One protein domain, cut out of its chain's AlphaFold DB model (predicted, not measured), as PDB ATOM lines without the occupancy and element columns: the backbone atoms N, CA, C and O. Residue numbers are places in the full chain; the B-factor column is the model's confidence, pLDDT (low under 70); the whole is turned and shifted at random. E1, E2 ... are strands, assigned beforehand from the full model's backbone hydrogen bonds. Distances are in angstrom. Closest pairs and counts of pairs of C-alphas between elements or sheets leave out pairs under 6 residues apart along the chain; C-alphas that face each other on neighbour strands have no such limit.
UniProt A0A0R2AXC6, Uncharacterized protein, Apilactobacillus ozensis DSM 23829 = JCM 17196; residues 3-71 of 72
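What this domain is: This is residues 3 to 71 of the 72 residues of an uncharacterized protein of Apilactobacillus ozensis DSM 23829 = JCM 17196 (UniProt A0A0R2AXC6). Two four-stranded sheets lie face to face as a small sandwich, their strands running nearly the same line, at 16 degrees. Edge strands E1 and E3 come near each other along one side, while E6 and E7 are joined by a tight link at the other. The printed part has 69 residues, no named helix and eight strands, E1 to E8 in chain order: all strand. One sheet, E3 E4 E5 E6, is antiparallel; the other, E1 E2 E8 E7, is mixed. The whole is compact, radius of gyration of the C-alphas 11.1 A, spanning 30 by 26 by 20 A.

Where its parts are: Find C-alpha 36 at (168.745, 151.658, 155.507); from there E5, residues 36 to 44, runs 22.7 A. Beside it are E4, 28 to 33, 17.0 A, and E6, 47 to 52, 16.0 A; E3 is 19 to 22, 10.3 A. In the other sheet, E1, 3 to 6, 10.2 A, begins at (185.882, 142.902, 150.268). E2 is 9 to 13, 13.2 A; E7 56 to 62, 18.6 A; E8 65 to 70, 17.0 A, ending at (171.820, 145.784, 146.542).

How they stand to each other: E3 E4 E5 E6 is a meander, each strand the antiparallel neighbour of the one before; look for N 21 and O 30 at 2.9 A, N 31 and O 39 at 2.8 A, and N 49 and O 42 at 2.9 A. In the strongly twisted other sheet, E1 and E2 form a hairpin, N 4 to O 11 2.9 A; E2 and E8 are parallel, N 12 to O 66 2.8 A; E7 and E8 form a hairpin, N 59 to O 67 2.9 A. Between the sheets, the closest C-alphas of E5 and E7, Gln 38 and Val 56, are 6.0 A apart.

The domain as a whole: The C-alphas farthest apart, Gly 16 and Asn 45, are 32.5 A apart. The printed part has no cut, each link is tight, and no printed residue is under 70 in pLDDT.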
ATOM      1  N   VAL A   3     186.004 144.146 149.503       96.81
ATOM      2  CA  VAL A   3     185.882 142.902 150.268       96.81
ATOM      3  C   VAL A   3     185.841 143.238 151.752       96.81
ATOM      4  O   VAL A   3     186.805 143.801 152.264       96.81
ATOM      5  N   ALA A   4     184.743 142.885 152.416       95.38
ATOM      6  CA  ALA A   4     184.642 142.854 153.873       95.38
ATOM      7  C   ALA A   4     184.978 141.451 154.382       95.38
ATOM      8  O   ALA A   4     184.827 140.469 153.641       95.38
ATOM      9  N   LYS A   5     185.443 141.338 155.627       95.00
ATOM     10  CA  LYS A   5     185.817 140.043 156.213       95.00
ATOM     11  C   LYS A   5     185.192 139.870 157.586       95.00
ATOM     12  O   LYS A   5     185.065 140.827 158.327       95.00
ATOM     13  N   ILE A   6     184.836 138.629 157.905       94.00
ATOM     14  CA  ILE A   6     184.484 138.203 159.261       94.00
ATOM     15  C   ILE A   6     185.116 136.831 159.485       94.00
ATOM     16  O   ILE A   6     184.823 135.868 158.768       94.00
ATOM     17  N   ASN A   7     186.039 136.722 160.440       91.06
ATOM     18  CA  ASN A   7     186.815 135.494 160.642       91.06
ATOM     19  C   ASN A   7     187.430 134.973 159.309       91.06
ATOM     20  O   ASN A   7     188.219 135.679 158.679       91.06
ATOM     21  N   LYS A   8     187.059 133.767 158.849       93.56
ATOM     22  CA  LYS A   8     187.521 133.169 157.580       93.56
ATOM     23  C   LYS A   8     186.690 133.545 156.346       93.56
ATOM     24  O   LYS A   8     187.113 133.242 155.234       93.56
ATOM     25  N   TYR A   9     185.535 134.180 156.528       96.25
ATOM     26  CA  TYR A   9     184.599 134.474 155.445       96.25
ATOM     27  C   TYR A   9     184.885 135.830 154.794       96.25
ATOM     28  O   TYR A   9     185.325 136.778 155.452       96.25
ATOM     29  N   GLN A  10     184.615 135.922 153.494       97.44
ATOM     30  CA  GLN A  10     184.821 137.109 152.670       97.44
ATOM     31  C   GLN A  10     183.523 137.504 151.967       97.44
ATOM     32  O   GLN A  10     182.844 136.659 151.387       97.44
ATOM     33  N   PHE A  11     183.220 138.800 151.946       97.62
ATOM     34  CA  PHE A  11     182.011 139.343 151.327       97.62
ATOM     35  C   PHE A  11     182.397 140.393 150.303       97.62
ATOM     36  O   PHE A  11     182.891 141.469 150.643       97.62
ATOM     37  N   LYS A  12     182.195 140.060 149.030       97.62
ATOM     38  CA  LYS A  12     182.426 140.959 147.902       97.62
ATOM     39  C   LYS A  12     181.195 141.833 147.715       97.62
ATOM     40  O   LYS A  12     180.100 141.302 147.572       97.62
ATOM     41  N   TYR A  13     181.376 143.146 147.677       96.12
ATOM     42  CA  TYR A  13     180.281 144.101 147.494       96.12
ATOM     43  C   TYR A  13     180.715 145.285 146.632       96.12
ATOM     44  O   TYR A  13     181.914 145.554 146.483       96.12
ATOM     45  N   ASP A  14     179.749 145.989 146.044       94.25
ATOM     46  CA  ASP A  14     180.015 147.228 145.318       94.25
ATOM     47  C   ASP A  14     179.849 148.448 146.228       94.25
ATOM     48  O   ASP A  14     178.751 148.762 146.684       94.25
ATOM     49  N   ASP A  15     180.955 149.143 146.482       91.38
ATOM     50  CA  ASP A  15     181.008 150.309 147.354       91.38
ATOM     51  C   ASP A  15     180.481 151.595 146.705       91.38
ATOM     52  O   ASP A  15     180.379 152.619 147.378       91.38
ATOM     53  N   GLY A  16     180.105 151.536 145.422       90.88
ATOM     54  CA  GLY A  16     179.265 152.553 144.789       90.88
ATOM     55  C   GLY A  16     177.792 152.483 145.215       90.88
ATOM     56  O   GLY A  16     177.126 153.514 145.220       90.88
ATOM     57  N   ASN A  17     177.307 151.300 145.618       87.25
ATOM     58  CA  ASN A  17     175.891 151.060 145.934       87.25
ATOM     59  C   ASN A  17     175.641 150.795 147.423       87.25
ATOM     60  O   ASN A  17     174.516 150.920 147.889       87.25
ATOM     61  N   MET A  18     176.647 150.392 148.198       92.50
ATOM     62  CA  MET A  18     176.481 150.174 149.637       92.50
ATOM     63  C   MET A  18     177.775 150.418 150.405       92.50
ATOM     64  O   MET A  18     178.873 150.131 149.935       92.50
ATOM     65  N   PHE A  19     177.641 150.888 151.637       94.75
ATOM     66  CA  PHE A  19     178.737 150.997 152.588       94.75
ATOM     67  C   PHE A  19     178.761 149.773 153.495       94.75
ATOM     68  O   PHE A  19     177.712 149.243 153.851       94.75
ATOM     69  N   CYS A  20     179.956 149.341 153.893       95.81
ATOM     70  CA  CYS A  20     180.143 148.268 154.863       95.81
ATOM     71  C   CYS A  20     180.819 148.817 156.116       95.81
ATOM     72  O   CYS A  20     181.806 149.548 156.019       95.81
ATOM     73  N   PHE A  21     180.308 148.423 157.277       95.12
ATOM     74  CA  PHE A  21     180.863 148.751 158.584       95.12
ATOM     75  C   PHE A  21     181.121 147.465 159.354       95.12
ATOM     76  O   PHE A  21     180.270 146.580 159.373       95.12
ATOM     77  N   GLU A  22     182.286 147.374 159.978       94.19
ATOM     78  CA  GLU A  22     182.726 146.217 160.756       94.19
ATOM     79  C   GLU A  22     182.752 146.615 162.239       94.19
ATOM     80  O   GLU A  22     183.064 147.765 162.570       94.19
ATOM     81  N   ASP A  23     182.381 145.703 163.137       92.62
ATOM     82  CA  ASP A  23     182.542 145.925 164.572       92.62
ATOM     83  C   ASP A  23     184.015 145.805 165.002       92.62
ATOM     84  O   ASP A  23     184.863 145.275 164.283       92.62
ATOM     85  N   SER A  24     184.344 146.315 166.194       90.62
ATOM     86  CA  SER A  24     185.724 146.305 166.710       90.62
ATOM     87  C   SER A  24     186.299 144.902 166.889       90.62
ATOM     88  O   SER A  24     187.516 144.727 166.875       90.62
ATOM     89  N   ASP A  25     185.416 143.921 167.065       89.19
ATOM     90  CA  ASP A  25     185.767 142.552 167.419       89.19
ATOM     91  C   ASP A  25     185.826 141.632 166.191       89.19
ATOM     92  O   ASP A  25     186.150 140.452 166.327       89.19
ATOM     93  N   ASN A  26     185.540 142.164 164.994       87.00
ATOM     94  CA  ASN A  26     185.500 141.429 163.730       87.00
ATOM     95  C   ASN A  26     184.554 140.206 163.770       87.00
ATOM     96  O   ASN A  26     184.859 139.130 163.243       87.00
ATOM     97  N   ASN A  27     183.406 140.379 164.429       92.00
ATOM     98  CA  ASN A  27     182.351 139.383 164.629       92.00
ATOM     99  C   ASN A  27     180.992 139.834 164.085       92.00
ATOM    100  O   ASN A  27     180.028 139.060 164.131       92.00
ATOM    101  N   LYS A  28     180.898 141.055 163.558       95.62
ATOM    102  CA  LYS A  28     179.696 141.561 162.909       95.62
ATOM    103  C   LYS A  28     180.047 142.576 161.842       95.62
ATOM    104  O   LYS A  28     180.859 143.470 162.063       95.62
ATOM    105  N   ILE A  29     179.365 142.479 160.711       96.69
ATOM    106  CA  ILE A  29     179.426 143.479 159.651       96.69
ATOM    107  C   ILE A  29     178.015 143.897 159.238       96.69
ATOM    108  O   ILE A  29     177.083 143.091 159.252       96.69
ATOM    109  N   ALA A  30     177.855 145.168 158.883       96.69
ATOM    110  CA  ALA A  30     176.602 145.739 158.411       96.69
ATOM    111  C   ALA A  30     176.800 146.400 157.045       96.69
ATOM    112  O   ALA A  30     177.680 147.248 156.885       96.69
ATOM    113  N   PHE A  31     175.950 146.041 156.087       96.31
ATOM    114  CA  PHE A  31     175.844 146.686 154.784       96.31
ATOM    115  C   PHE A  31     174.679 147.670 154.796       96.31
ATOM    116  O   PHE A  31     173.551 147.310 155.147       96.31
ATOM    117  N   ILE A  32     174.957 148.912 154.416       95.06
ATOM    118  CA  ILE A  32     174.029 150.041 154.494       95.06
ATOM    119  C   ILE A  32     173.960 150.720 153.124       95.06
ATOM    120  O   ILE A  32     174.993 151.029 152.533       95.06
ATOM    121  N   ASN A  33     172.752 150.987 152.637       92.50
ATOM    122  CA  ASN A  33     172.504 151.853 151.480       92.50
ATOM    123  C   ASN A  33     171.660 153.040 151.967       92.50
ATOM    124  O   ASN A  33     170.602 152.852 152.570       92.50
ATOM    125  N   GLY A  34     172.163 154.264 151.781       88.06
ATOM    126  CA  GLY A  34     171.534 155.466 152.329       88.06
ATOM    127  C   GLY A  34     171.399 155.399 153.855       88.06
ATOM    128  O   GLY A  34     172.396 155.304 154.568       88.06
ATOM    129  N   SER A  35     170.161 155.456 154.353       88.00
ATOM    130  CA  SER A  35     169.822 155.341 155.780       88.00
ATOM    131  C   SER A  35     169.314 153.954 156.189       88.00
ATOM    132  O   SER A  35     168.879 153.778 157.325       88.00
ATOM    133  N   GLU A  36     169.326 152.979 155.280       91.31
ATOM    134  CA  GLU A  36     168.745 151.658 155.507       91.31
ATOM    135  C   GLU A  36     169.820 150.588 155.673       91.31
ATOM    136  O   GLU A  36     170.722 150.444 154.843       91.31
ATOM    137  N   ILE A  37     169.689 149.789 156.734       94.19
ATOM    138  CA  ILE A  37     170.482 148.573 156.901       94.19
ATOM    139  C   ILE A  37     169.912 147.518 155.955       94.19
ATOM    140  O   ILE A  37     168.779 147.067 156.116       94.19
ATOM    141  N   GLN A  38     170.719 147.128 154.975       94.94
ATOM    142  CA  GLN A  38     170.353 146.139 153.967       94.94
ATOM    143  C   GLN A  38     170.667 144.721 154.435       94.94
ATOM    144  O   GLN A  38     169.906 143.793 154.188       94.94
ATOM    145  N   LEU A  39     171.791 144.544 155.127       96.81
ATOM    146  CA  LEU A  39     172.232 143.238 155.595       96.81
ATOM    147  C   LEU A  39     173.081 143.385 156.848       96.81
ATOM    148  O   LEU A  39     174.003 144.194 156.878       96.81
ATOM    149  N   VAL A  40     172.819 142.548 157.845       96.94
ATOM    150  CA  VAL A  40     173.766 142.283 158.932       96.94
ATOM    151  C   VAL A  40     174.260 140.852 158.807       96.94
ATOM    152  O   VAL A  40     173.472 139.939 158.557       96.94
ATOM    153  N   ILE A  41     175.562 140.660 158.978       97.56
ATOM    154  CA  ILE A  41     176.201 139.347 159.015       97.56
ATOM    155  C   ILE A  41     176.972 139.243 160.324       97.56
ATOM    156  O   ILE A  41     177.707 140.163 160.676       97.56
ATOM    157  N   ASP A  42     176.810 138.144 161.046       96.38
ATOM    158  CA  ASP A  42     177.512 137.893 162.302       96.38
ATOM    159  C   ASP A  42     177.932 136.428 162.461       96.38
ATOM    160  O   ASP A  42     177.519 135.546 161.703       96.38
ATOM    161  N   ILE A  43     178.807 136.175 163.439       94.56
ATOM    162  CA  ILE A  43     179.117 134.822 163.909       94.56
ATOM    163  C   ILE A  43     178.335 134.556 165.194       94.56
ATOM    164  O   ILE A  43     178.644 135.104 166.250       94.56
ATOM    165  N   ASN A  44     177.354 133.661 165.123       91.94
ATOM    166  CA  ASN A  44     176.568 133.227 166.271       91.94
ATOM    167  C   ASN A  44     176.825 131.741 166.556       91.94
ATOM    168  O   ASN A  44     176.621 130.889 165.690       91.94
ATOM    169  N   ASN A  45     177.296 131.412 167.765       90.75
ATOM    170  CA  ASN A  45     177.645 130.043 168.174       90.75
ATOM    171  C   ASN A  45     178.555 129.312 167.162       90.75
ATOM    172  O   ASN A  45     178.290 128.171 166.785       90.75
ATOM    173  N   ASN A  46     179.623 129.981 166.709       88.94
ATOM    174  CA  ASN A  46     180.566 129.500 165.684       88.94
ATOM    175  C   ASN A  46     179.948 129.225 164.300       88.94
ATOM    176  O   ASN A  46     180.540 128.505 163.494       88.94
ATOM    177  N   ARG A  47     178.774 129.788 164.000       92.12
ATOM    178  CA  ARG A  47     178.120 129.675 162.692       92.12
ATOM    179  C   ARG A  47     177.948 131.057 162.080       92.12
ATOM    180  O   ARG A  47     177.608 132.000 162.786       92.12
ATOM    181  N   LEU A  48     178.171 131.151 160.773       95.62
ATOM    182  CA  LEU A  48     177.870 132.354 160.008       95.62
ATOM    183  C   LEU A  48     176.354 132.514 159.882       95.62
ATOM    184  O   LEU A  48     175.667 131.575 159.472       95.62
ATOM    185  N   THR A  49     175.844 133.688 160.229       96.88
ATOM    186  CA  THR A  49     174.419 134.014 160.172       96.88
ATOM    187  C   THR A  49     174.188 135.286 159.369       96.88
ATOM    188  O   THR A  49     174.963 136.235 159.439       96.88
ATOM    189  N   PHE A  50     173.116 135.282 158.574       96.88
ATOM    190  CA  PHE A  50     172.728 136.384 157.699       96.88
ATOM    191  C   PHE A  50     171.353 136.904 158.109       96.88
ATOM    192  O   PHE A  50     170.417 136.119 158.268       96.88
ATOM    193  N   HIS A  51     171.225 138.225 158.213       96.56
ATOM    194  CA  HIS A  51     169.981 138.923 158.541       96.56
ATOM    195  C   HIS A  51     169.656 139.921 157.417       96.56
ATOM    196  O   HIS A  51     169.962 141.111 157.548       96.56
ATOM    197  N   PRO A  52     169.144 139.444 156.266       95.88
ATOM    198  CA  PRO A  52     168.879 140.292 155.108       95.88
ATOM    199  C   PRO A  52     167.587 141.102 155.266       95.88
ATOM    200  O   PRO A  52     166.599 140.631 155.833       95.88
ATOM    201  N   SER A  53     167.578 142.305 154.694       91.81
ATOM    202  CA  SER A  53     166.355 143.012 154.312       91.81
ATOM    203  C   SER A  53     165.761 142.384 153.035       91.81
ATOM    204  O   SER A  53     166.328 141.462 152.450       91.81
ATOM    205  N   GLN A  54     164.621 142.895 152.556       87.00
ATOM    206  CA  GLN A  54     164.057 142.467 151.263       87.00
ATOM    207  C   GLN A  54     164.865 142.957 150.047       87.00
ATOM    208  O   GLN A  54     164.582 142.542 148.925       87.00
ATOM    209  N   SER A  55     165.859 143.822 150.261       88.12
ATOM    210  CA  SER A  55     166.527 144.592 149.211       88.12
ATOM    211  C   SER A  55     168.007 144.235 149.030       88.12
ATOM    212  O   SER A  55     168.783 145.014 148.473       88.12
ATOM    213  N   VAL A  56     168.387 143.017 149.419       93.69
ATOM    214  CA  VAL A  56     169.734 142.478 149.223       93.69
ATOM    215  C   VAL A  56     169.695 141.043 148.705       93.69
ATOM    216  O   VAL A  56     168.916 140.217 149.178       93.69
ATOM    217  N   ASN A  57     170.583 140.727 147.766       94.81
ATOM    218  CA  ASN A  57     170.910 139.359 147.391       94.81
ATOM    219  C   ASN A  57     172.240 138.929 148.001       94.81
ATOM    220  O   ASN A  57     173.206 139.696 148.040       94.81
ATOM    221  N   ILE A  58     172.292 137.663 148.407       96.38
ATOM    222  CA  ILE A  58     173.490 137.002 148.916       96.38
ATOM    223  C   ILE A  58     173.743 135.787 148.029       96.38
ATOM    224  O   ILE A  58     172.926 134.868 147.979       96.38
ATOM    225  N   TYR A  59     174.876 135.779 147.336       97.19
ATOM    226  CA  TYR A  59     175.301 134.655 146.509       97.19
ATOM    227  C   TYR A  59     176.494 133.972 147.159       97.19
ATOM    228  O   TYR A  59     177.519 134.612 147.386       97.19
ATOM    229  N   GLU A  60     176.382 132.676 147.422       97.69
ATOM    230  CA  GLU A  60     177.530 131.844 147.779       97.69
ATOM    231  C   GLU A  60     178.342 131.552 146.512       97.69
ATOM    232  O   GLU A  60     177.809 131.030 145.532       97.69
ATOM    233  N   LEU A  61     179.614 131.954 146.504       97.94
ATOM    234  CA  LEU A  61     180.534 131.708 145.388       97.94
ATOM    235  C   LEU A  61     181.387 130.460 145.638       97.94
ATOM    236  O   LEU A  61     181.677 129.716 144.704       97.94
ATOM    237  N   ASP A  62     181.789 130.257 146.892       97.38
ATOM    238  CA  ASP A  62     182.498 129.087 147.410       97.38
ATOM    239  C   ASP A  62     182.293 128.984 148.936       97.38
ATOM    240  O   ASP A  62     181.606 129.818 149.523       97.38
ATOM    241  N   GLU A  63     182.913 127.985 149.580       95.69
ATOM    242  CA  GLU A  63     182.753 127.670 151.014       95.69
ATOM    243  C   GLU A  63     182.964 128.878 151.951       95.69
ATOM    244  O   GLU A  63     182.405 128.919 153.050       95.69
ATOM    245  N   TYR A  64     183.775 129.861 151.541       97.25
ATOM    246  CA  TYR A  64     184.132 131.010 152.375       97.25
ATOM    247  C   TYR A  64     183.875 132.367 151.730       97.25
ATOM    248  O   TYR A  64     184.103 133.392 152.377       97.25
ATOM    249  N   THR A  65     183.389 132.408 150.495       98.00
ATOM    250  CA  THR A  65     183.255 133.648 149.736       98.00
ATOM    251  C   THR A  65     181.823 133.862 149.291       98.00
ATOM    252  O   THR A  65     181.239 133.044 148.583       98.00
ATOM    253  N   TYR A  66     181.297 135.036 149.618       98.12
ATOM    254  CA  TYR A  66     179.967 135.476 149.228       98.12
ATOM    255  C   TYR A  66     180.041 136.760 148.401       98.12
ATOM    256  O   TYR A  66     180.976 137.558 148.532       98.12
ATOM    257  N   LYS A  67     179.035 136.984 147.558       97.62
ATOM    258  CA  LYS A  67     178.785 138.254 146.873       97.62
ATOM    259  C   LYS A  67     177.492 138.866 147.402       97.62
ATOM    260  O   LYS A  67     176.480 138.173 147.476       97.62
ATOM    261  N   ILE A  68     177.544 140.149 147.742       96.62
ATOM    262  CA  ILE A  68     176.427 140.941 148.254       96.62
ATOM    263  C   ILE A  68     176.036 141.968 147.191       96.62
ATOM    264  O   ILE A  68     176.879 142.755 146.752       96.62
ATOM    265  N   GLU A  69     174.771 141.959 146.774       94.56
ATOM    266  CA  GLU A  69     174.236 142.906 145.787       94.56
ATOM    267  C   GLU A  69     172.982 143.600 146.320       94.56
ATOM    268  O   GLU A  69     172.043 142.942 146.759       94.56
ATOM    269  N   SER A  70     172.988 144.935 146.275       88.31
ATOM    270  CA  SER A  70     171.820 145.784 146.542       88.31
ATOM    271  C   SER A  70     170.966 145.867 145.280       88.31
ATOM    272  O   SER A  70     171.511 145.883 144.176       88.31
ATOM    273  N   PHE A  71     169.644 145.953 145.441       80.69
ATOM    274  CA  PHE A  71     168.719 146.258 144.338       80.69
ATOM    275  C   PHE A  71     168.429 147.756 144.161       80.69
ATOM    276  O   PHE A  71     167.690 148.124 143.247       80.69
TER     277      PHE A  71